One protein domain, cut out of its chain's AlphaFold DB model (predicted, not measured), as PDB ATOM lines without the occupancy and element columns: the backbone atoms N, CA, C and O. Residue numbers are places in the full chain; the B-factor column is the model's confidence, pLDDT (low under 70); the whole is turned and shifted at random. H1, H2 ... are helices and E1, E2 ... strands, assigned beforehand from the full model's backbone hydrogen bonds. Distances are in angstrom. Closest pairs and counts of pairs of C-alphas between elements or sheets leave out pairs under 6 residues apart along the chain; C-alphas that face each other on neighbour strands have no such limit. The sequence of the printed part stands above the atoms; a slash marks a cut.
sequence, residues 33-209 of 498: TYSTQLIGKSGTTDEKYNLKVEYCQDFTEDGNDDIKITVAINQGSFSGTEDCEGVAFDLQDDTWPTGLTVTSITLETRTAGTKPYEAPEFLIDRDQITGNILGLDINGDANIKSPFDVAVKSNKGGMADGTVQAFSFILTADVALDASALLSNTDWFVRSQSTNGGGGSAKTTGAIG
ATOM      1  N   THR A  33     141.405 174.820 147.061       97.12
ATOM      2  CA  THR A  33     141.183 173.735 148.019       97.12
ATOM      3  C   THR A  33     139.692 173.563 148.278       97.12
ATOM      4  O   THR A  33     138.979 174.536 148.522       97.12
ATOM      5  N   TYR A  34     139.228 172.319 148.239       97.31
ATOM      6  CA  TYR A  34     137.915 171.882 148.690       97.31
ATOM      7  C   TYR A  34     138.105 170.883 149.830       97.31
ATOM      8  O   TYR A  34     138.913 169.967 149.716       97.31
ATOM      9  N   SER A  35     137.371 171.053 150.926       97.31
ATOM     10  CA  SER A  35     137.464 170.169 152.089       97.31
ATOM     11  C   SER A  35     136.076 169.728 152.517       97.31
ATOM     12  O   SER A  35     135.157 170.544 152.588       97.31
ATOM     13  N   THR A  36     135.936 168.451 152.842       96.62
ATOM     14  CA  THR A  36     134.702 167.869 153.372       96.62
ATOM     15  C   THR A  36     135.019 166.748 154.361       96.62
ATOM     16  O   THR A  36     136.183 166.423 154.607       96.62
ATOM     17  N   GLN A  37     133.982 166.172 154.960       95.81
ATOM     18  CA  GLN A  37     134.096 165.043 155.867       95.81
ATOM     19  C   GLN A  37     133.203 163.889 155.410       95.81
ATOM     20  O   GLN A  37     132.014 164.073 155.168       95.81
ATOM     21  N   LEU A  38     133.778 162.689 155.351       93.25
ATOM     22  CA  LEU A  38     133.058 161.438 155.145       93.25
ATOM     23  C   LEU A  38     132.621 160.903 156.513       93.25
ATOM     24  O   LEU A  38     133.449 160.735 157.413       93.25
ATOM     25  N   ILE A  39     131.314 160.696 156.674       90.75
ATOM     26  CA  ILE A  39     130.673 160.330 157.949       90.75
ATOM     27  C   ILE A  39     129.709 159.145 157.829       90.75
ATOM     28  O   ILE A  39     129.091 158.767 158.822       90.75
ATOM     29  N   GLY A  40     129.521 158.598 156.626       82.31
ATOM     30  CA  GLY A  40     128.630 157.471 156.388       82.31
ATOM     31  C   GLY A  40     129.190 156.232 157.064       82.31
ATOM     32  O   GLY A  40     130.242 155.731 156.683       82.31
ATOM     33  N   LYS A  41     128.511 155.751 158.102       80.25
ATOM     34  CA  LYS A  41     128.937 154.554 158.818       80.25
ATOM     35  C   LYS A  41     128.719 153.329 157.943       80.25
ATOM     36  O   LYS A  41     127.595 153.083 157.507       80.25
ATOM     37  N   SER A  42     129.766 152.529 157.785       71.56
ATOM     38  CA  SER A  42     129.655 151.175 157.282       71.56
ATOM     39  C   SER A  42     130.361 150.190 158.228       71.56
ATOM     40  O   SER A  42     131.540 150.306 158.548       71.56
ATOM     41  N   GLY A  43     129.624 149.218 158.765       71.88
ATOM     42  CA  GLY A  43     130.152 148.289 159.775       71.88
ATOM     43  C   GLY A  43     130.059 148.771 161.234       71.88
ATOM     44  O   GLY A  43     129.100 149.429 161.635       71.88
ATOM     45  N   THR A  44     130.993 148.325 162.083       68.50
ATOM     46  CA  THR A  44     130.831 148.353 163.554       68.50
ATOM     47  C   THR A  44     131.363 149.603 164.248       68.50
ATOM     48  O   THR A  44     130.954 149.880 165.375       68.50
ATOM     49  N   THR A  45     132.257 150.348 163.607       72.69
ATOM     50  CA  THR A  45     132.951 151.504 164.191       72.69
ATOM     51  C   THR A  45     132.577 152.798 163.450       72.69
ATOM     52  O   THR A  45     132.035 152.743 162.347       72.69
ATOM     53  N   ASP A  46     132.736 153.949 164.116       75.00
ATOM     54  CA  ASP A  46     132.247 155.271 163.675       75.00
ATOM     55  C   ASP A  46     133.400 156.231 163.331       75.00
ATOM     56  O   ASP A  46     133.504 157.357 163.839       75.00
ATOM     57  N   GLU A  47     134.316 155.781 162.482       86.06
ATOM     58  CA  GLU A  47     135.435 156.588 162.027       86.06
ATOM     59  C   GLU A  47     134.977 157.600 160.977       86.06
ATOM     60  O   GLU A  47     134.362 157.268 159.964       86.06
ATOM     61  N   LYS A  48     135.307 158.867 161.212       91.19
ATOM     62  CA  LYS A  48     135.095 159.963 160.270       91.19
ATOM     63  C   LYS A  48     136.410 160.289 159.593       91.19
ATOM     64  O   LYS A  48     137.459 160.266 160.237       91.19
ATOM     65  N   TYR A  49     136.343 160.683 158.329       93.31
ATOM     66  CA  TYR A  49     137.526 161.043 157.551       93.31
ATOM     67  C   TYR A  49     137.390 162.443 156.995       93.31
ATOM     68  O   TYR A  49     136.366 162.793 156.420       93.31
ATOM     69  N   ASN A  50     138.432 163.247 157.151       95.50
ATOM     70  CA  ASN A  50     138.551 164.513 156.456       95.50
ATOM     71  C   ASN A  50     139.120 164.229 155.062       95.50
ATOM     72  O   ASN A  50     140.196 163.642 154.938       95.50
ATOM     73  N   LEU A  51     138.401 164.667 154.035       97.19
ATOM     74  CA  LEU A  51     138.855 164.631 152.655       97.19
ATOM     75  C   LEU A  51     139.198 166.055 152.222       97.19
ATOM     76  O   LEU A  51     138.380 166.965 152.363       97.19
ATOM     77  N   LYS A  52     140.399 166.240 151.683       97.62
ATOM     78  CA  LYS A  52     140.859 167.503 151.106       97.62
ATOM     79  C   LYS A  52     141.244 167.267 149.650       97.62
ATOM     80  O   LYS A  52     142.037 166.378 149.367       97.62
ATOM     81  N   VAL A  53     140.713 168.090 148.758       98.00
ATOM     82  CA  VAL A  53     141.002 168.104 147.323       98.00
ATOM     83  C   VAL A  53     141.667 169.436 146.993       98.00
ATOM     84  O   VAL A  53     141.067 170.496 147.167       98.00
ATOM     85  N   GLU A  54     142.914 169.395 146.547       97.62
ATOM     86  CA  GLU A  54     143.690 170.539 146.067       97.62
ATOM     87  C   GLU A  54     143.778 170.451 144.535       97.62
ATOM     88  O   GLU A  54     144.071 169.385 143.999       97.62
ATOM     89  N   TYR A  55     143.454 171.529 143.822       96.75
ATOM     90  CA  TYR A  55     143.233 171.494 142.367       96.75
ATOM     91  C   TYR A  55     143.503 172.858 141.702       96.75
ATOM     92  O   TYR A  55     143.708 173.856 142.396       96.75
ATOM     93  N   CYS A  56     143.478 172.911 140.364       94.50
ATOM     94  CA  CYS A  56     143.855 174.080 139.542       94.50
ATOM     95  C   CYS A  56     145.339 174.460 139.635       94.50
ATOM     96  O   CYS A  56     145.691 175.644 139.631       94.50
ATOM     97  N   GLN A  57     146.187 173.455 139.811       94.31
ATOM     98  CA  GLN A  57     147.626 173.603 139.861       94.31
ATOM     99  C   GLN A  57     148.260 172.353 139.259       94.31
ATOM    100  O   GLN A  57     147.774 171.247 139.473       94.31
ATOM    101  N   ASP A  58     149.364 172.551 138.554       94.88
ATOM    102  CA  ASP A  58     150.256 171.489 138.111       94.88
ATOM    103  C   ASP A  58     151.106 171.007 139.301       94.88
ATOM    104  O   ASP A  58     151.940 171.755 139.829       94.88
ATOM    105  N   PHE A  59     150.829 169.796 139.790       95.75
ATOM    106  CA  PHE A  59     151.553 169.187 140.908       95.75
ATOM    107  C   PHE A  59     152.677 168.259 140.428       95.75
ATOM    108  O   PHE A  59     153.550 167.911 141.229       95.75
ATOM    109  N   THR A  60     152.641 167.834 139.165       95.88
ATOM    110  CA  THR A  60     153.589 166.891 138.558       95.88
ATOM    111  C   THR A  60     154.642 167.560 137.676       95.88
ATOM    112  O   THR A  60     155.611 166.906 137.290       95.88
ATOM    113  N   GLU A  61     154.508 168.865 137.442       95.44
ATOM    114  CA  GLU A  61     155.330 169.686 136.550       95.44
ATOM    115  C   GLU A  61     155.254 169.234 135.077       95.44
ATOM    116  O   GLU A  61     156.208 169.413 134.310       95.44
ATOM    117  N   ASP A  62     154.130 168.637 134.669       92.62
ATOM    118  CA  ASP A  62     153.899 168.142 133.306       92.62
ATOM    119  C   ASP A  62     153.269 169.202 132.372       92.62
ATOM    120  O   ASP A  62     153.188 169.009 131.152       92.62
ATOM    121  N   GLY A  63     152.894 170.361 132.920       91.94
ATOM    122  CA  GLY A  63     152.241 171.465 132.224       91.94
ATOM    123  C   GLY A  63     150.712 171.385 132.187       91.94
ATOM    124  O   GLY A  63     150.095 172.229 131.524       91.94
ATOM    125  N   ASN A  64     150.102 170.414 132.868       93.56
ATOM    126  CA  ASN A  64     148.662 170.232 132.997       93.56
ATOM    127  C   ASN A  64     148.207 170.479 134.443       93.56
ATOM    128  O   ASN A  64     148.954 170.297 135.395       93.56
ATOM    129  N   ASP A  65     146.955 170.911 134.622       94.50
ATOM    130  CA  ASP A  65     146.381 170.977 135.968       94.50
ATOM    131  C   ASP A  65     146.132 169.555 136.491       94.50
ATOM    132  O   ASP A  65     145.494 168.740 135.822       94.50
ATOM    133  N   ASP A  66     146.581 169.297 137.714       96.62
ATOM    134  CA  ASP A  66     146.442 168.032 138.424       96.62
ATOM    135  C   ASP A  66     145.437 168.161 139.584       96.62
ATOM    136  O   ASP A  66     144.998 169.256 139.967       96.62
ATOM    137  N   ILE A  67     145.088 167.026 140.197       97.50
ATOM    138  CA  ILE A  67     144.247 166.993 141.398       97.50
ATOM    139  C   ILE A  67     144.961 166.218 142.496       97.50
ATOM    140  O   ILE A  67     145.140 165.007 142.402       97.50
ATOM    141  N   LYS A  68     145.316 166.893 143.586       97.88
ATOM    142  CA  LYS A  68     145.866 166.249 144.778       97.88
ATOM    143  C   LYS A  68     144.760 165.977 145.790       97.88
ATOM    144  O   LYS A  68     144.030 166.880 146.189       97.88
ATOM    145  N   ILE A  69     144.669 164.738 146.251       98.19
ATOM    146  CA  ILE A  69     143.690 164.295 147.243       98.19
ATOM    147  C   ILE A  69     144.434 163.883 148.509       98.19
ATOM    148  O   ILE A  69     145.382 163.106 148.443       98.19
ATOM    149  N   THR A  70     143.997 164.382 149.663       97.25
ATOM    150  CA  THR A  70     144.438 163.934 150.988       97.25
ATOM    151  C   THR A  70     143.252 163.326 151.730       97.25
ATOM    152  O   THR A  70     142.216 163.975 151.891       97.25
ATOM    153  N   VAL A  71     143.433 162.106 152.233       95.56
ATOM    154  CA  VAL A  71     142.498 161.415 153.126       95.56
ATOM    155  C   VAL A  71     143.139 161.340 154.505       95.56
ATOM    156  O   VAL A  71     144.258 160.846 154.642       95.56
ATOM    157  N   ALA A  72     142.442 161.824 155.531       93.12
ATOM    158  CA  ALA A  72     142.929 161.802 156.905       93.12
ATOM    159  C   ALA A  72     141.843 161.340 157.874       93.12
ATOM    160  O   ALA A  72     140.710 161.815 157.808       93.12
ATOM    161  N   ILE A  73     142.192 160.466 158.819       89.69
ATOM    162  CA  ILE A  73     141.314 160.120 159.940       89.69
ATOM    163  C   ILE A  73     141.038 161.402 160.732       89.69
ATOM    164  O   ILE A  73     141.945 162.171 161.065       89.69
ATOM    165  N   ASN A  74     139.765 161.678 161.012       90.06
ATOM    166  CA  ASN A  74     139.407 162.812 161.846       90.06
ATOM    167  C   ASN A  74     139.948 162.591 163.265       90.06
ATOM    168  O   ASN A  74     139.728 161.536 163.853       90.06
ATOM    169  N   GLN A  75     140.598 163.602 163.851       82.31
ATOM    170  CA  GLN A  75     141.192 163.483 165.189       82.31
ATOM    171  C   GLN A  75     140.187 163.055 166.270       82.31
ATOM    172  O   GLN A  75     140.570 162.366 167.207       82.31
ATOM    173  N   GLY A  76     138.907 163.427 166.144       79.50
ATOM    174  CA  GLY A  76     137.852 163.017 167.077       79.50
ATOM    175  C   GLY A  76     137.372 161.573 166.906       79.50
ATOM    176  O   GLY A  76     136.639 161.079 167.756       79.50
ATOM    177  N   SER A  77     137.772 160.909 165.822       77.31
ATOM    178  CA  SER A  77     137.477 159.503 165.525       77.31
ATOM    179  C   SER A  77     138.669 158.578 165.766       77.31
ATOM    180  O   SER A  77     138.528 157.368 165.648       77.31
ATOM    181  N   PHE A  78     139.834 159.131 166.094       73.75
ATOM    182  CA  PHE A  78     141.043 158.358 166.324       73.75
ATOM    183  C   PHE A  78     141.035 157.757 167.735       73.75
ATOM    184  O   PHE A  78     141.030 158.492 168.724       73.75
ATOM    185  N   SER A  79     141.066 156.426 167.843       71.31
ATOM    186  CA  SER A  79     141.210 155.737 169.133       71.31
ATOM    187  C   SER A  79     142.675 155.525 169.529       71.31
ATOM    188  O   SER A  79     142.961 155.114 170.654       71.31
ATOM    189  N   GLY A  80     143.615 155.839 168.629       72.00
ATOM    190  CA  GLY A  80     145.053 155.683 168.847       72.00
ATOM    191  C   GLY A  80     145.693 154.598 167.988       72.00
ATOM    192  O   GLY A  80     146.910 154.438 168.028       72.00
ATOM    193  N   THR A  81     144.884 153.817 167.271       74.94
ATOM    194  CA  THR A  81     145.310 152.498 166.784       74.94
ATOM    195  C   THR A  81     144.861 152.204 165.365       74.94
ATOM    196  O   THR A  81     145.279 151.201 164.810       74.94
ATOM    197  N   GLU A  82     144.036 153.057 164.767       79.88
ATOM    198  CA  GLU A  82     143.512 152.896 163.416       79.88
ATOM    199  C   GLU A  82     144.556 153.284 162.370       79.88
ATOM    200  O   GLU A  82     145.149 154.353 162.455       79.88
ATOM    201  N   ASP A  83     144.724 152.452 161.349       82.31
ATOM    202  CA  ASP A  83     145.514 152.755 160.159       82.31
ATOM    203  C   ASP A  83     144.599 153.029 158.969       82.31
ATOM    204  O   ASP A  83     143.785 152.182 158.607       82.31
ATOM    205  N   CYS A  84     144.752 154.181 158.319       87.06
ATOM    206  CA  CYS A  84     144.070 154.494 157.070       87.06
ATOM    207  C   CYS A  84     144.650 153.624 155.941       87.06
ATOM    208  O   CYS A  84     145.757 153.865 155.450       87.06
ATOM    209  N   GLU A  85     143.917 152.576 155.561       88.62
ATOM    210  CA  GLU A  85     144.386 151.525 154.654       88.62
ATOM    211  C   GLU A  85     144.288 151.959 153.189       88.62
ATOM    212  O   GLU A  85     145.188 151.703 152.388       88.62
ATOM    213  N   GLY A  86     143.199 152.636 152.829       92.69
ATOM    214  CA  GLY A  86     142.980 153.099 151.469       92.69
ATOM    215  C   GLY A  86     141.598 153.687 151.242       92.69
ATOM    216  O   GLY A  86     140.770 153.772 152.151       92.69
ATOM    217  N   VAL A  87     141.372 154.093 150.000       95.50
ATOM    218  CA  VAL A  87     140.161 154.757 149.524       95.50
ATOM    219  C   VAL A  87     139.731 154.154 148.189       95.50
ATOM    220  O   VAL A  87     140.581 153.768 147.389       95.50
ATOM    221  N   ALA A  88     138.427 154.085 147.955       96.44
ATOM    222  CA  ALA A  88     137.825 153.850 146.653       96.44
ATOM    223  C   ALA A  88     136.771 154.929 146.378       96.44
ATOM    224  O   ALA A  88     136.131 155.396 147.319       96.44
ATOM    225  N   PHE A  89     136.629 155.379 145.136       96.62
ATOM    226  CA  PHE A  89     135.703 156.458 144.787       96.62
ATOM    227  C   PHE A  89     135.322 156.442 143.308       96.62
ATOM    228  O   PHE A  89     136.044 155.875 142.482       96.62
ATOM    229  N   ASP A  90     134.198 157.086 143.010       96.31
ATOM    230  CA  ASP A  90     133.682 157.259 141.652       96.31
ATOM    231  C   ASP A  90     134.263 158.504 140.986       96.31
ATOM    232  O   ASP A  90     134.659 159.472 141.644       96.31
ATOM    233  N   LEU A  91     134.254 158.501 139.661       95.69
ATOM    234  CA  LEU A  91     134.518 159.659 138.826       95.69
ATOM    235  C   LEU A  91     133.213 160.090 138.151       95.69
ATOM    236  O   LEU A  91     132.393 159.280 137.734       95.69
ATOM    237  N   GLN A  92     133.010 161.397 138.032       91.44
ATOM    238  CA  GLN A  92     131.946 161.940 137.200       91.44
ATOM    239  C   GLN A  92     132.264 161.701 135.726       91.44
ATOM    240  O   GLN A  92     133.402 161.887 135.291       91.44
ATOM    241  N   ASP A  93     131.198 161.433 134.974       69.19
ATOM    242  CA  ASP A  93     131.183 161.273 133.523       69.19
ATOM    243  C   ASP A  93     131.851 159.987 133.002       69.19
ATOM    244  O   ASP A  93     132.930 159.566 133.422       69.19
ATOM    245  N   ASP A  94     131.232 159.398 131.981       67.38
ATOM    246  CA  ASP A  94     131.710 158.179 131.321       67.38
ATOM    247  C   ASP A  94     132.900 158.468 130.380       67.38
ATOM    248  O   ASP A  94     133.421 157.576 129.699       67.38
ATOM    249  N   THR A  95     133.356 159.721 130.295       74.44
ATOM    250  CA  THR A  95     134.446 160.165 129.417       74.44
ATOM    251  C   THR A  95     135.658 160.649 130.201       74.44
ATOM    252  O   THR A  95     135.984 161.832 130.253       74.44
ATOM    253  N   TRP A  96     136.384 159.697 130.785       87.50
ATOM    254  CA  TRP A  96     137.632 159.995 131.479       87.50
ATOM    255  C   TRP A  96     138.722 160.490 130.522       87.50
ATOM    256  O   TRP A  96     138.847 159.976 129.402       87.50
ATOM    257  N   PRO A  97     139.560 161.436 130.968       90.56
ATOM    258  CA  PRO A  97     140.752 161.847 130.247       90.56
ATOM    259  C   PRO A  97     141.639 160.658 129.864       90.56
ATOM    260  O   PRO A  97     141.851 159.732 130.648       90.56
ATOM    261  N   THR A  98     142.194 160.690 128.652       90.50
ATOM    262  CA  THR A  98     143.210 159.708 128.252       90.50
ATOM    263  C   THR A  98     144.452 159.862 129.133       90.50
ATOM    264  O   THR A  98     144.838 160.981 129.468       90.50
ATOM    265  N   GLY A  99     145.046 158.737 129.531       93.25
ATOM    266  CA  GLY A  99     146.239 158.732 130.377       93.25
ATOM    267  C   GLY A  99     145.971 158.992 131.861       93.25
ATOM    268  O   GLY A  99     146.932 159.141 132.609       93.25
ATOM    269  N   LEU A 100     144.703 159.028 132.302       96.56
ATOM    270  CA  LEU A 100     144.371 159.195 133.718       96.56
ATOM    271  C   LEU A 100     145.082 158.135 134.573       96.56
ATOM    272  O   LEU A 100     144.929 156.933 134.354       96.56
ATOM    273  N   THR A 101     145.850 158.591 135.557       97.12
ATOM    274  CA  THR A 101     146.630 157.743 136.460       97.12
ATOM    275  C   THR A 101     146.725 158.366 137.853       97.12
ATOM    276  O   THR A 101     146.483 159.559 138.042       97.12
ATOM    277  N   VAL A 102     147.100 157.550 138.840       96.88
ATOM    278  CA  VAL A 102     147.441 157.999 140.196       96.88
ATOM    279  C   VAL A 102     148.963 158.003 140.344       96.88
ATOM    280  O   VAL A 102     149.646 157.072 139.918       96.88
ATOM    281  N   THR A 103     149.512 159.038 140.972       95.12
ATOM    282  CA  THR A 103     150.942 159.157 141.280       95.12
ATOM    283  C   THR A 103     151.174 159.752 142.672       95.12
ATOM    284  O   THR A 103     150.238 160.150 143.368       95.12
ATOM    285  N   SER A 104     152.441 159.788 143.097       90.06
ATOM    286  CA  SER A 104     152.913 160.487 144.302       90.06
ATOM    287  C   SER A 104     152.164 160.137 145.593       90.06
ATOM    288  O   SER A 104     151.922 161.004 146.437       90.06
ATOM    289  N   ILE A 105     151.811 158.860 145.767       89.25
ATOM    290  CA  ILE A 105     151.137 158.389 146.979       89.25
ATOM    291  C   ILE A 105     152.094 158.551 148.170       89.25
ATOM    292  O   ILE A 105     153.130 157.892 148.252       89.25
ATOM    293  N   THR A 106     151.751 159.461 149.076       88.62
ATOM    294  CA  THR A 106     152.593 159.921 150.181       88.62
ATOM    295  C   THR A 106     151.874 159.721 151.505       88.62
ATOM    296  O   THR A 106     150.687 160.001 151.631       88.62
ATOM    297  N   LEU A 107     152.602 159.272 152.523       85.31
ATOM    298  CA  LEU A 107     152.081 159.094 153.876       85.31
ATOM    299  C   LEU A 107     152.463 160.308 154.723       85.31
ATOM    300  O   LEU A 107     153.645 160.640 154.818       85.31
ATOM    301  N   GLU A 108     151.481 160.988 155.314       73.81
ATOM    302  CA  GLU A 108     151.701 162.311 155.922       73.81
ATOM    303  C   GLU A 108     152.050 162.248 157.418       73.81
ATOM    304  O   GLU A 108     152.763 163.117 157.920       73.81
ATOM    305  N   THR A 109     151.631 161.199 158.131       67.94
ATOM    306  CA  THR A 109     151.917 161.027 159.567       67.94
ATOM    307  C   THR A 109     152.647 159.709 159.801       67.94
ATOM    308  O   THR A 109     152.218 158.674 159.297       67.94
ATOM    309  N   ARG A 110     153.752 159.744 160.566       62.19
ATOM    310  CA  ARG A 110     154.536 158.558 160.934       62.19
ATOM    311  C   ARG A 110     154.992 158.598 162.391       62.19
ATOM    312  O   ARG A 110     155.686 159.524 162.807       62.19
ATOM    313  N   THR A 111     154.719 157.523 163.119       60.81
ATOM    314  CA  THR A 111     155.398 157.193 164.378       60.81
ATOM    315  C   THR A 111     156.768 156.574 164.078       60.81
ATOM    316  O   THR A 111     156.892 155.645 163.280       60.81
ATOM    317  N   ALA A 112     157.834 157.103 164.680       50.69
ATOM    318  CA  ALA A 112     159.190 156.598 164.470       50.69
ATOM    319  C   ALA A 112     159.346 155.151 164.991       50.69
ATOM    320  O   ALA A 112     158.953 154.858 166.115       50.69
ATOM    321  N   GLY A 113     159.972 154.266 164.200       55.19
ATOM    322  CA  GLY A 113     160.323 152.893 164.613       55.19
ATOM    323  C   GLY A 113     159.496 151.757 163.995       55.19
ATOM    324  O   GLY A 113     159.752 150.596 164.305       55.19
ATOM    325  N   THR A 114     158.547 152.059 163.111       60.19
ATOM    326  CA  THR A 114     157.663 151.070 162.473       60.19
ATOM    327  C   THR A 114     158.256 150.432 161.214       60.19
ATOM    328  O   THR A 114     159.216 150.955 160.629       60.19
ATOM    329  N   LYS A 115     157.724 149.249 160.854       62.16
ATOM    330  CA  LYS A 115     158.189 148.402 159.739       62.16
ATOM    331  C   LYS A 115     158.312 149.210 158.435       62.16
ATOM    332  O   LYS A 115     157.559 150.160 158.238       62.16
ATOM    333  N   PRO A 116     159.249 148.850 157.535       62.81
ATOM    334  CA  PRO A 116     159.324 149.487 156.227       62.81
ATOM    335  C   PRO A 116     158.003 149.291 155.477       62.81
ATOM    336  O   PRO A 116     157.485 148.178 155.411       62.81
ATOM    337  N   TYR A 117     157.476 150.390 154.942       67.75
ATOM    338  CA  TYR A 117     156.289 150.394 154.100       67.75
ATOM    339  C   TYR A 117     156.550 149.600 152.825       67.75
ATOM    340  O   TYR A 117     157.608 149.747 152.204       67.75
ATOM    341  N   GLU A 118     155.580 148.784 152.428       76.81
ATOM    342  CA  GLU A 118     155.550 148.278 151.065       76.81
ATOM    343  C   GLU A 118     155.024 149.375 150.139       76.81
ATOM    344  O   GLU A 118     154.356 150.315 150.580       76.81
ATOM    345  N   ALA A 119     155.359 149.277 148.853       81.19
ATOM    346  CA  ALA A 119     154.938 150.272 147.880       81.19
ATOM    347  C   ALA A 119     153.400 150.404 147.885       81.19
ATOM    348  O   ALA A 119     152.711 149.379 147.916       81.19
ATOM    349  N   PRO A 120     152.860 151.634 147.876       86.94
ATOM    350  CA  PRO A 120     151.432 151.846 147.704       86.94
ATOM    351  C   PRO A 120     150.980 151.313 146.338       86.94
ATOM    352  O   PRO A 120     151.770 151.223 145.396       86.94
ATOM    353  N   GLU A 121     149.704 150.958 146.235       92.56
ATOM    354  CA  GLU A 121     149.110 150.401 145.018       92.56
ATOM    355  C   GLU A 121     147.869 151.201 144.642       92.56
ATOM    356  O   GLU A 121     147.182 151.747 145.505       92.56
ATOM    357  N   PHE A 122     147.559 151.254 143.353       95.75
ATOM    358  CA  PHE A 122     146.314 151.832 142.875       95.75
ATOM    359  C   PHE A 122     145.764 151.025 141.703       95.75
ATOM    360  O   PHE A 122     146.489 150.275 141.047       95.75
ATOM    361  N   LEU A 123     144.474 151.198 141.454       96.56
ATOM    362  CA  LEU A 123     143.764 150.674 140.302       96.56
ATOM    363  C   LEU A 123     142.779 151.739 139.827       96.56
ATOM    364  O   LEU A 123     142.119 152.376 140.644       96.56
ATOM    365  N   ILE A 124     142.696 151.915 138.514       95.69
ATOM    366  CA  ILE A 124     141.653 152.695 137.856       95.69
ATOM    367  C   ILE A 124     140.975 151.733 136.891       95.69
ATOM    368  O   ILE A 124     141.626 151.237 135.971       95.69
ATOM    369  N   ASP A 125     139.709 151.418 137.142       93.81
ATOM    370  CA  ASP A 125     138.932 150.496 136.320       93.81
ATOM    371  C   ASP A 125     137.440 150.823 136.420       93.81
ATOM    372  O   ASP A 125     136.858 150.800 137.503       93.81
ATOM    373  N   ARG A 126     136.834 151.149 135.279       90.56
ATOM    374  CA  ARG A 126     135.510 151.778 135.193       90.56
ATOM    375  C   ARG A 126     134.396 150.879 135.663       90.56
ATOM    376  O   ARG A 126     134.135 149.851 135.034       90.56
ATOM    377  N   ASP A 127     133.710 151.303 136.718       88.25
ATOM    378  CA  ASP A 127     132.615 150.560 137.327       88.25
ATOM    379  C   ASP A 127     132.986 149.084 137.580       88.25
ATOM    380  O   ASP A 127     132.135 148.192 137.515       88.25
ATOM    381  N   GLN A 128     134.267 148.780 137.832       91.12
ATOM    382  CA  GLN A 128     134.738 147.406 138.063       91.12
ATOM    383  C   GLN A 128     135.276 147.190 139.478       91.12
ATOM    384  O   GLN A 128     135.479 146.045 139.896       91.12
ATOM    385  N   ILE A 129     135.512 148.255 140.248       92.19
ATOM    386  CA  ILE A 129     136.134 148.137 141.565       92.19
ATOM    387  C   ILE A 129     135.078 147.721 142.592       92.19
ATOM    388  O   ILE A 129     134.359 148.528 143.177       92.19
ATOM    389  N   THR A 130     134.999 146.418 142.828       92.25
ATOM    390  CA  THR A 130     134.130 145.791 143.825       92.25
ATOM    391  C   THR A 130     134.899 144.727 144.611       92.25
ATOM    392  O   THR A 130     136.055 144.411 144.316       92.25
ATOM    393  N   GLY A 131     134.262 144.126 145.612       89.00
ATOM    394  CA  GLY A 131     134.826 142.964 146.278       89.00
ATOM    395  C   GLY A 131     135.986 143.292 147.216       89.00
ATOM    396  O   GLY A 131     135.960 144.255 147.977       89.00
ATOM    397  N   ASN A 132     137.000 142.428 147.188       89.12
ATOM    398  CA  ASN A 132     138.283 142.681 147.829       89.12
ATOM    399  C   ASN A 132     139.311 142.972 146.736       89.12
ATOM    400  O   ASN A 132     139.707 142.066 146.001       89.12
ATOM    401  N   ILE A 133     139.720 144.233 146.635       89.44
ATOM    402  CA  ILE A 133     140.583 144.735 145.568       89.44
ATOM    403  C   ILE A 133     141.775 145.461 146.174       89.44
ATOM    404  O   ILE A 133     141.633 146.226 147.121       89.44
ATOM    405  N   LEU A 134     142.985 145.155 145.700       87.25
ATOM    406  CA  LEU A 134     144.245 145.581 146.334       87.25
ATOM    407  C   LEU A 134     144.390 145.133 147.811       87.25
ATOM    408  O   LEU A 134     145.350 145.490 148.484       87.25
ATOM    409  N   GLY A 135     143.477 144.321 148.351       83.50
ATOM    410  CA  GLY A 135     143.384 144.027 149.785       83.50
ATOM    411  C   GLY A 135     142.394 144.917 150.547       83.50
ATOM    412  O   GLY A 135     142.140 144.626 151.715       83.50
ATOM    413  N   LEU A 136     141.822 145.941 149.899       86.25
ATOM    414  CA  LEU A 136     140.717 146.756 150.401       86.25
ATOM    415  C   LEU A 136     139.414 145.959 150.273       86.25
ATOM    416  O   LEU A 136     138.927 145.713 149.172       86.25
ATOM    417  N   ASP A 137     138.855 145.536 151.405       87.62
ATOM    418  CA  ASP A 137     137.571 144.839 151.445       87.62
ATOM    419  C   ASP A 137     136.407 145.836 151.395       87.62
ATOM    420  O   ASP A 137     135.996 146.390 152.417       87.62
ATOM    421  N   ILE A 138     135.880 146.030 150.189       86.19
ATOM    422  CA  ILE A 138     134.757 146.915 149.859       86.19
ATOM    423  C   ILE A 138     133.408 146.207 150.105       86.19
ATOM    424  O   ILE A 138     132.353 146.833 150.104       86.19
ATOM    425  N   ASN A 139     133.402 144.898 150.377       81.62
ATOM    426  CA  ASN A 139     132.163 144.151 150.597       81.62
ATOM    427  C   ASN A 139     131.447 144.527 151.900       81.62
ATOM    428  O   ASN A 139     132.051 144.999 152.859       81.62
ATOM    429  N   GLY A 140     130.180 144.122 152.002       66.88
ATOM    430  CA  GLY A 140     129.576 143.782 153.294       66.88
ATOM    431  C   GLY A 140     128.628 144.811 153.895       66.88
ATOM    432  O   GLY A 140     128.147 144.581 155.001       66.88
ATOM    433  N   ASP A 141     128.305 145.888 153.182       70.62
ATOM    434  CA  ASP A 141     127.301 146.851 153.629       70.62
ATOM    435  C   ASP A 141     126.413 147.308 152.474       70.62
ATOM    436  O   ASP A 141     126.897 147.627 151.392       70.62
ATOM    437  N   ALA A 142     125.104 147.343 152.719       75.56
ATOM    438  CA  ALA A 142     124.112 147.788 151.746       75.56
ATOM    439  C   ALA A 142     124.247 149.280 151.394       75.56
ATOM    440  O   ALA A 142     123.719 149.712 150.374       75.56
ATOM    441  N   ASN A 143     124.941 150.063 152.226       78.88
ATOM    442  CA  ASN A 143     125.172 151.489 152.007       78.88
ATOM    443  C   ASN A 143     126.418 151.782 151.154       78.88
ATOM    444  O   ASN A 143     126.670 152.943 150.828       78.88
ATOM    445  N   ILE A 144     127.216 150.764 150.813       83.94
ATOM    446  CA  ILE A 144     128.351 150.915 149.900       83.94
ATOM    447  C   ILE A 144     127.825 150.820 148.469       83.94
ATOM    448  O   ILE A 144     127.380 149.762 148.023       83.94
ATOM    449  N   LYS A 145     127.905 151.930 147.737       86.00
ATOM    450  CA  LYS A 145     127.519 152.016 146.326       86.00
ATOM    451  C   LYS A 145     128.659 151.572 145.403       86.00
ATOM    452  O   LYS A 145     129.135 152.341 144.593       86.00
ATOM    453  N   SER A 146     129.123 150.336 145.557       86.94
ATOM    454  CA  SER A 146     130.045 149.743 144.580       86.94
ATOM    455  C   SER A 146     129.268 149.290 143.327       86.94
ATOM    456  O   SER A 146     128.099 148.910 143.474       86.94
ATOM    457  N   PRO A 147     129.899 149.190 142.146       92.56
ATOM    458  CA  PRO A 147     131.339 149.308 141.903       92.56
ATOM    459  C   PRO A 147     131.851 150.755 141.888       92.56
ATOM    460  O   PRO A 147     131.081 151.654 141.604       92.56
ATOM    461  N   PHE A 148     133.139 150.930 142.202       94.69
ATOM    462  CA  PHE A 148     133.862 152.203 142.102       94.69
ATOM    463  C   PHE A 148     134.745 152.260 140.845       94.69
ATOM    464  O   PHE A 148     134.961 151.238 140.181       94.69
ATOM    465  N   ASP A 149     135.332 153.429 140.593       96.00
ATOM    466  CA  ASP A 149     136.205 153.689 139.442       96.00
ATOM    467  C   ASP A 149     137.691 153.720 139.779       96.00
ATOM    468  O   ASP A 149     138.536 153.284 138.992       96.00
ATOM    469  N   VAL A 150     138.030 154.249 140.954       96.81
ATOM    470  CA  VAL A 150     139.411 154.379 141.421       96.81
ATOM    471  C   VAL A 150     139.548 153.742 142.792       96.81
ATOM    472  O   VAL A 150     138.732 153.980 143.675       96.81
ATOM    473  N   ALA A 151     140.612 152.965 142.996       96.75
ATOM    474  CA  ALA A 151     141.043 152.483 144.302       96.75
ATOM    475  C   ALA A 151     142.508 152.840 144.533       96.75
ATOM    476  O   ALA A 151     143.360 152.601 143.679       96.75
ATOM    477  N   VAL A 152     142.813 153.363 145.716       95.75
ATOM    478  CA  VAL A 152     144.172 153.683 146.156       95.75
ATOM    479  C   VAL A 152     144.401 153.054 147.520       95.75
ATOM    480  O   VAL A 152     143.685 153.338 148.479       95.75
ATOM    481  N   LYS A 153     145.432 152.218 147.620       92.12
ATOM    482  CA  LYS A 153     145.894 151.614 148.865       92.12
ATOM    483  C   LYS A 153     147.169 152.300 149.332       92.12
ATOM    484  O   LYS A 153     148.173 152.325 148.620       92.12
ATOM    485  N   SER A 154     147.136 152.818 150.556       88.06
ATOM    486  CA  SER A 154     148.230 153.594 151.144       88.06
ATOM    487  C   SER A 154     149.470 152.736 151.434       88.06
ATOM    488  O   SER A 154     150.592 153.238 151.406       88.06
ATOM    489  N   ASN A 155     149.287 151.435 151.685       83.19
ATOM    490  CA  ASN A 155     150.368 150.477 151.917       83.19
ATOM    491  C   ASN A 155     149.931 149.047 151.568       83.19
ATOM    492  O   ASN A 155     148.988 148.513 152.157       83.19
ATOM    493  N   LYS A 156     150.655 148.385 150.662       75.00
ATOM    494  CA  LYS A 156     150.374 147.004 150.247       75.00
ATOM    495  C   LYS A 156     150.431 145.988 151.392       75.00
ATOM    496  O   LYS A 156     149.548 145.129 151.462       75.00
ATOM    497  N   GLY A 157     151.396 146.128 152.301       64.44
ATOM    498  CA  GLY A 157     151.711 145.141 153.342       64.44
ATOM    499  C   GLY A 157     150.676 145.030 154.466       64.44
ATOM    500  O   GLY A 157     150.819 144.178 155.343       64.44
ATOM    501  N   GLY A 158     149.642 145.879 154.444       63.50
ATOM    502  CA  GLY A 158     148.719 146.057 155.562       63.50
ATOM    503  C   GLY A 158     149.405 146.768 156.727       63.50
ATOM    504  O   GLY A 158     150.626 146.700 156.897       63.50
ATOM    505  N   MET A 159     148.630 147.491 157.527       63.34
ATOM    506  CA  MET A 159     149.168 148.174 158.698       63.34
ATOM    507  C   MET A 159     148.357 147.809 159.914       63.34
ATOM    508  O   MET A 159     147.130 147.757 159.886       63.34
ATOM    509  N   ALA A 160     149.109 147.409 160.930       60.34
ATOM    510  CA  ALA A 160     148.583 146.873 162.161       60.34
ATOM    511  C   ALA A 160     149.214 147.569 163.376       60.34
ATOM    512  O   ALA A 160     149.384 146.932 164.412       60.34
ATOM    513  N   ASP A 161     149.621 148.836 163.251       66.62
ATOM    514  CA  ASP A 161     150.262 149.579 164.343       66.62
ATOM    515  C   ASP A 161     149.743 151.013 164.578       66.62
ATOM    516  O   ASP A 161     150.227 151.674 165.497       66.62
ATOM    517  N   GLY A 162     148.736 151.484 163.835       62.16
ATOM    518  CA  GLY A 162     148.111 152.802 164.028       62.16
ATOM    519  C   GLY A 162     148.976 153.977 163.560       62.16
ATOM    520  O   GLY A 162     148.847 155.103 164.046       62.16
ATOM    521  N   THR A 163     149.905 153.731 162.643       71.62
ATOM    522  CA  THR A 163     150.897 154.699 162.177       71.62
ATOM    523  C   THR A 163     150.368 155.633 161.096       71.62
ATOM    524  O   THR A 163     150.781 156.792 161.064       71.62
ATOM    525  N   VAL A 164     149.471 155.181 160.215       80.25
ATOM    526  CA  VAL A 164     149.021 155.999 159.076       80.25
ATOM    527  C   VAL A 164     147.686 156.645 159.364       80.25
ATOM    528  O   VAL A 164     146.621 156.085 159.137       80.25
ATOM    529  N   GLN A 165     147.773 157.889 159.816       84.94
ATOM    530  CA  GLN A 165     146.604 158.725 160.081       84.94
ATOM    531  C   GLN A 165     146.144 159.518 158.864       84.94
ATOM    532  O   GLN A 165     145.006 159.979 158.818       84.94
ATOM    533  N   ALA A 166     147.029 159.700 157.886       89.62
ATOM    534  CA  ALA A 166     146.739 160.435 156.673       89.62
ATOM    535  C   ALA A 166     147.652 159.986 155.535       89.62
ATOM    536  O   ALA A 166     148.837 159.701 155.745       89.62
ATOM    537  N   PHE A 167     147.102 159.977 154.328       92.19
ATOM    538  CA  PHE A 167     147.859 159.820 153.096       92.19
ATOM    539  C   PHE A 167     147.311 160.754 152.021       92.19
ATOM    540  O   PHE A 167     146.150 161.166 152.063       92.19
ATOM    541  N   SER A 168     148.152 161.089 151.053       95.88
ATOM    542  CA  SER A 168     147.763 161.846 149.873       95.88
ATOM    543  C   SER A 168     148.257 161.201 148.595       95.88
ATOM    544  O   SER A 168     149.171 160.384 148.619       95.88
ATOM    545  N   PHE A 169     147.620 161.535 147.483       97.38
ATOM    546  CA  PHE A 169     147.968 161.075 146.144       97.38
ATOM    547  C   PHE A 169     147.547 162.120 145.112       97.38
ATOM    548  O   PHE A 169     146.765 163.020 145.418       97.38
ATOM    549  N   ILE A 170     148.088 162.020 143.901       98.00
ATOM    550  CA  ILE A 170     147.806 162.944 142.801       98.00
ATOM    551  C   ILE A 170     147.141 162.171 141.665       98.00
ATOM    552  O   ILE A 170     147.675 161.152 141.233       98.00
ATOM    553  N   LEU A 171     145.998 162.656 141.186       97.88
ATOM    554  CA  LEU A 171     145.438 162.296 139.888       97.88
ATOM    555  C   LEU A 171     146.039 163.215 138.829       97.88
ATOM    556  O   LEU A 171     146.057 164.432 139.013       97.88
ATOM    557  N   THR A 172     146.502 162.614 137.739       97.62
ATOM    558  CA  THR A 172     147.111 163.298 136.593       97.62
ATOM    559  C   THR A 172     146.713 162.591 135.296       97.62
ATOM    560  O   THR A 172     146.282 161.434 135.338       97.62
ATOM    561  N   ALA A 173     146.803 163.274 134.156       96.75
ATOM    562  CA  ALA A 173     146.457 162.748 132.836       96.75
ATOM    563  C   ALA A 173     147.223 163.485 131.727       96.75
ATOM    564  O   ALA A 173     147.839 164.515 131.967       96.75
ATOM    565  N   ASP A 174     147.091 163.034 130.475       95.81
ATOM    566  CA  ASP A 174     147.719 163.697 129.315       95.81
ATOM    567  C   ASP A 174     147.087 165.071 128.974       95.81
ATOM    568  O   ASP A 174     147.464 165.731 127.998       95.81
ATOM    569  N   VAL A 175     146.080 165.494 129.746       94.06
ATOM    570  CA  VAL A 175     145.360 166.765 129.626       94.06
ATOM    571  C   VAL A 175     145.065 167.338 131.013       94.06
ATOM    572  O   VAL A 175     144.871 166.589 131.966       94.06
ATOM    573  N   ALA A 176     144.944 168.665 131.098       93.44
ATOM    574  CA  ALA A 176     144.539 169.363 132.318       93.44
ATOM    575  C   ALA A 176     143.210 168.832 132.881       93.44
ATOM    576  O   ALA A 176     142.183 168.825 132.192       93.44
ATOM    577  N   LEU A 177     143.243 168.421 134.146       94.44
ATOM    578  CA  LEU A 177     142.099 167.902 134.879       94.44
ATOM    579  C   LEU A 177     141.246 169.038 135.453       94.44
ATOM    580  O   LEU A 177     141.745 169.997 136.039       94.44
ATOM    581  N   ASP A 178     139.924 168.898 135.346       93.56
ATOM    582  CA  ASP A 178     138.961 169.767 136.028       93.56
ATOM    583  C   ASP A 178     138.323 169.001 137.190       93.56
ATOM    584  O   ASP A 178     137.450 168.158 136.989       93.56
ATOM    585  N   ALA A 179     138.739 169.309 138.422       95.06
ATOM    586  CA  ALA A 179     138.207 168.655 139.620       95.06
ATOM    587  C   ALA A 179     136.690 168.828 139.778       95.06
ATOM    588  O   ALA A 179     136.024 167.940 140.306       95.06
ATOM    589  N   SER A 180     136.130 169.948 139.308       94.06
ATOM    590  CA  SER A 180     134.685 170.173 139.349       94.06
ATOM    591  C   SER A 180     133.953 169.208 138.428       94.06
ATOM    592  O   SER A 180     132.939 168.646 138.834       94.06
ATOM    593  N   ALA A 181     134.495 168.985 137.231       93.25
ATOM    594  CA  ALA A 181     133.918 168.071 136.258       93.25
ATOM    595  C   ALA A 181     134.145 166.602 136.617       93.25
ATOM    596  O   ALA A 181     133.286 165.804 136.290       93.25
ATOM    597  N   LEU A 182     135.267 166.264 137.266       94.94
ATOM    598  CA  LEU A 182     135.672 164.878 137.513       94.94
ATOM    599  C   LEU A 182     135.222 164.331 138.875       94.94
ATOM    600  O   LEU A 182     134.969 163.141 138.989       94.94
ATOM    601  N   LEU A 183     135.148 165.161 139.922       96.12
ATOM    602  CA  LEU A 183     134.944 164.672 141.292       96.12
ATOM    603  C   LEU A 183     133.669 165.193 141.965       96.12
ATOM    604  O   LEU A 183     133.246 164.615 142.958       96.12
ATOM    605  N   SER A 184     133.023 166.257 141.479       95.19
ATOM    606  CA  SER A 184     131.817 166.787 142.147       95.19
ATOM    607  C   SER A 184     130.724 165.729 142.284       95.19
ATOM    608  O   SER A 184     130.450 165.033 141.322       95.19
ATOM    609  N   ASN A 185     130.028 165.657 143.421       94.56
ATOM    610  CA  ASN A 185     128.875 164.757 143.602       94.56
ATOM    611  C   ASN A 185     129.189 163.261 143.382       94.56
ATOM    612  O   ASN A 185     128.313 162.512 142.957       94.56
ATOM    613  N   THR A 186     130.427 162.831 143.635       95.31
ATOM    614  CA  THR A 186     130.850 161.419 143.557       95.31
ATOM    615  C   THR A 186     130.719 160.725 144.906       95.31
ATOM    616  O   THR A 186     130.785 161.382 145.955       95.31
ATOM    617  N   ASP A 187     130.539 159.404 144.882       94.69
ATOM    618  CA  ASP A 187     130.520 158.563 146.074       94.69
ATOM    619  C   ASP A 187     131.936 158.053 146.409       94.69
ATOM    620  O   ASP A 187     132.787 157.840 145.548       94.69
ATOM    621  N   TRP A 188     132.207 157.921 147.706       95.25
ATOM    622  CA  TRP A 188     133.515 157.611 148.276       95.25
ATOM    623  C   TRP A 188     133.381 156.543 149.353       95.25
ATOM    624  O   TRP A 188     132.427 156.522 150.135       95.25
ATOM    625  N   PHE A 189     134.401 155.703 149.440       94.12
ATOM    626  CA  PHE A 189     134.595 154.667 150.437       94.12
ATOM    627  C   PHE A 189     136.019 154.754 150.981       94.12
ATOM    628  O   PHE A 189     136.986 154.768 150.230       94.12
ATOM    629  N   VAL A 190     136.168 154.768 152.298       93.06
ATOM    630  CA  VAL A 190     137.460 154.728 152.984       93.06
ATOM    631  C   VAL A 190     137.463 153.557 153.945       93.06
ATOM    632  O   VAL A 190     136.488 153.323 154.662       93.06
ATOM    633  N   ARG A 191     138.583 152.836 153.990       89.25
ATOM    634  CA  ARG A 191     138.793 151.743 154.935       89.25
ATOM    635  C   ARG A 191     139.933 152.068 155.886       89.25
ATOM    636  O   ARG A 191     140.999 152.511 155.454       89.25
ATOM    637  N   SER A 192     139.729 151.773 157.168       87.19
ATOM    638  CA  SER A 192     140.835 151.608 158.107       87.19
ATOM    639  C   SER A 192     140.900 150.208 158.678       87.19
ATOM    640  O   SER A 192     139.926 149.452 158.733       87.19
ATOM    641  N   GLN A 193     142.092 149.880 159.151       81.75
ATOM    642  CA  GLN A 193     142.356 148.685 159.918       81.75
ATOM    643  C   GLN A 193     142.633 149.080 161.370       81.75
ATOM    644  O   GLN A 193     143.547 149.852 161.642       81.75
ATOM    645  N   SER A 194     141.838 148.556 162.307       75.06
ATOM    646  CA  SER A 194     142.168 148.631 163.732       75.06
ATOM    647  C   SER A 194     143.151 147.523 164.102       75.06
ATOM    648  O   SER A 194     143.173 146.443 163.504       75.06
ATOM    649  N   THR A 195     143.976 147.794 165.106       68.50
ATOM    650  CA  THR A 195     145.192 147.019 165.390       68.50
ATOM    651  C   THR A 195     145.146 146.330 166.751       68.50
ATOM    652  O   THR A 195     145.982 145.490 167.079       68.50
ATOM    653  N   ASN A 196     144.059 146.557 167.493       61.44
ATOM    654  CA  ASN A 196     143.839 146.060 168.851       61.44
ATOM    655  C   ASN A 196     143.313 144.620 168.925       61.44
ATOM    656  O   ASN A 196     142.808 144.200 169.966       61.44
ATOM    657  N   GLY A 197     143.357 143.858 167.830       50.25
ATOM    658  CA  GLY A 197     142.870 142.472 167.789       50.25
ATOM    659  C   GLY A 197     141.352 142.304 167.969       50.25
ATOM    660  O   GLY A 197     140.850 141.186 167.868       50.25
ATOM    661  N   GLY A 198     140.603 143.388 168.196       51.28
ATOM    662  CA  GLY A 198     139.157 143.428 168.018       51.28
ATOM    663  C   GLY A 198     138.869 143.558 166.529       51.28
ATOM    664  O   GLY A 198     139.328 144.508 165.909       51.28
ATOM    665  N   GLY A 199     138.163 142.599 165.934       50.28
ATOM    666  CA  GLY A 199     137.968 142.473 164.480       50.28
ATOM    667  C   GLY A 199     137.153 143.575 163.780       50.28
ATOM    668  O   GLY A 199     136.513 143.284 162.775       50.28
ATOM    669  N   GLY A 200     137.135 144.806 164.294       57.88
ATOM    670  CA  GLY A 200     136.501 145.953 163.652       57.88
ATOM    671  C   GLY A 200     137.497 146.707 162.776       57.88
ATOM    672  O   GLY A 200     138.254 147.532 163.274       57.88
ATOM    673  N   SER A 201     137.504 146.432 161.474       71.31
ATOM    674  CA  SER A 201     137.971 147.410 160.485       71.31
ATOM    675  C   SER A 201     136.859 148.431 160.271       71.31
ATOM    676  O   SER A 201     135.706 148.029 160.092       71.31
ATOM    677  N   ALA A 202     137.192 149.719 160.252       79.38
ATOM    678  CA  ALA A 202     136.216 150.729 159.886       79.38
ATOM    679  C   ALA A 202     135.993 150.725 158.385       79.38
ATOM    680  O   ALA A 202     136.949 150.650 157.604       79.38
ATOM    681  N   LYS A 203     134.737 150.888 157.993       87.31
ATOM    682  CA  LYS A 203     134.365 151.243 156.634       87.31
ATOM    683  C   LYS A 203     133.567 152.535 156.725       87.31
ATOM    684  O   LYS A 203     132.590 152.619 157.462       87.31
ATOM    685  N   THR A 204     133.988 153.550 155.992       89.31
ATOM    686  CA  THR A 204     133.305 154.842 155.995       89.31
ATOM    687  C   THR A 204     132.974 155.223 154.576       89.31
ATOM    688  O   THR A 204     133.853 155.287 153.723       89.31
ATOM    689  N   THR A 205     131.703 155.478 154.323       90.88
ATOM    690  CA  THR A 205     131.212 155.969 153.046       90.88
ATOM    691  C   THR A 205     130.886 157.454 153.128       90.88
ATOM    692  O   THR A 205     130.781 158.058 154.200       90.88
ATOM    693  N   GLY A 206     130.725 158.085 151.980       91.12
ATOM    694  CA  GLY A 206     130.182 159.428 151.890       91.12
ATOM    695  C   GLY A 206     130.122 159.879 150.448       91.12
ATOM    696  O   GLY A 206     130.621 159.199 149.563       91.12
ATOM    697  N   ALA A 207     129.524 161.038 150.233       91.75
ATOM    698  CA  ALA A 207     129.586 161.718 148.956       91.75
ATOM    699  C   ALA A 207     130.260 163.068 149.161       91.75
ATOM    700  O   ALA A 207     130.132 163.688 150.226       91.75
ATOM    701  N   ILE A 208     130.967 163.532 148.142       93.50
ATOM    702  CA  ILE A 208     131.450 164.908 148.126       93.50
ATOM    703  C   ILE A 208     130.455 165.803 147.410       93.50
ATOM    704  O   ILE A 208     129.752 165.371 146.508       93.50
ATOM    705  N   GLY A 209     130.361 167.060 147.836       93.56
ATOM    706  CA  GLY A 209     129.469 168.027 147.207       93.56
ATOM    707  C   GLY A 209     130.027 168.570 145.893       93.56
ATOM    708  O   GLY A 209     130.987 168.056 145.319       93.56
TER     709      GLY A 209
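What this domain is: This is residues 33 to 209 of the 498 residues of an uncharacterized protein of Tetradesmus obliquus (UniProt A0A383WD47). Two twisted sheets, one of six strands and one of five, are face to face as a sandwich, their strands crossed at 53 degrees. The short helix H1 sits at one end, on the five-stranded sheet, and E1 runs on into E2 from one sheet to the other. The printed part has 177 residues with one named helix and eleven named strands, in the order E1 to E9, H1, E10, E11; the sheets, E2 E11 E10 E5 E8 E7 and E1 E3 E4 E9 E6, are antiparallel. The class is mostly strand, though under half of the residues are in named elements. The whole is compact, with a radius of gyration of the C-alphas of 15.3 A and spans of 45 by 38 by 26 A.

How they stand to each other: E1, residues 33 to 38, is an edge strand antiparallel to E3, residues 49 to 57, with N 34 and O 53 at 2.8 A, within hydrogen-bond range. At 45 degrees E1 runs on into E2, residues 40 to 42, the neighbour of E11, residues 202 to 207, with N 40 and O 205 at 2.8 A. E3 forms a hairpin with E4, residues 66 to 73, with N 50 and O 72 at 2.8 A. E9, residues 166 to 172, is the next neighbour, with N 69 and O 169 at 2.8 A, and E6, residues 101 to 107, is the other edge, with N 103 and O 170 at 2.8 A. In the six-stranded sheet E10, residues 187 to 193, forms a hairpin with E11, with N 190 and O 204 at 2.8 A. E5, residues 83 to 89, is next, with N 88 and O 189 at 2.8 A, then E8, residues 148 to 153, with N 152 and O 87 at 2.8 A. E7, residues 121 to 129, forms a hairpin with E8, with N 123 and O 151 at 2.9 A. The closest C-alphas of E1 and E11, those of Leu 38 and Gly 206, are 4.8 A apart. H1, residues 179 to 183, is only just over E3, with 3 C-alphas on it, at a height over the sheet of 9.3 A; its O i to N i+4 pair is within hydrogen-bond range.

Where its parts are: E1 begins at C-alpha 33 (141.183, 173.735, 148.019). E3 is 23.9 A long, E4 23.5 A, E10 20.7 A and E9 20.3 A. E7 bends by 132 degrees at residue 126. E11 ends at C-alpha 207 (129.586, 161.718, 148.956).

The domain as a whole: The two C-alphas farthest apart, those of Gly 63 and Gly 198, are 47.3 A apart. The printed part has no cut. The links E5 to E6, E6 to E7, E7 to E8 and E8 to E9 are long. The mean pLDDT of the printed part is 85.7, and 25 residues are under 70, among them 109 to 117, 157 to 162 and 195 to 200.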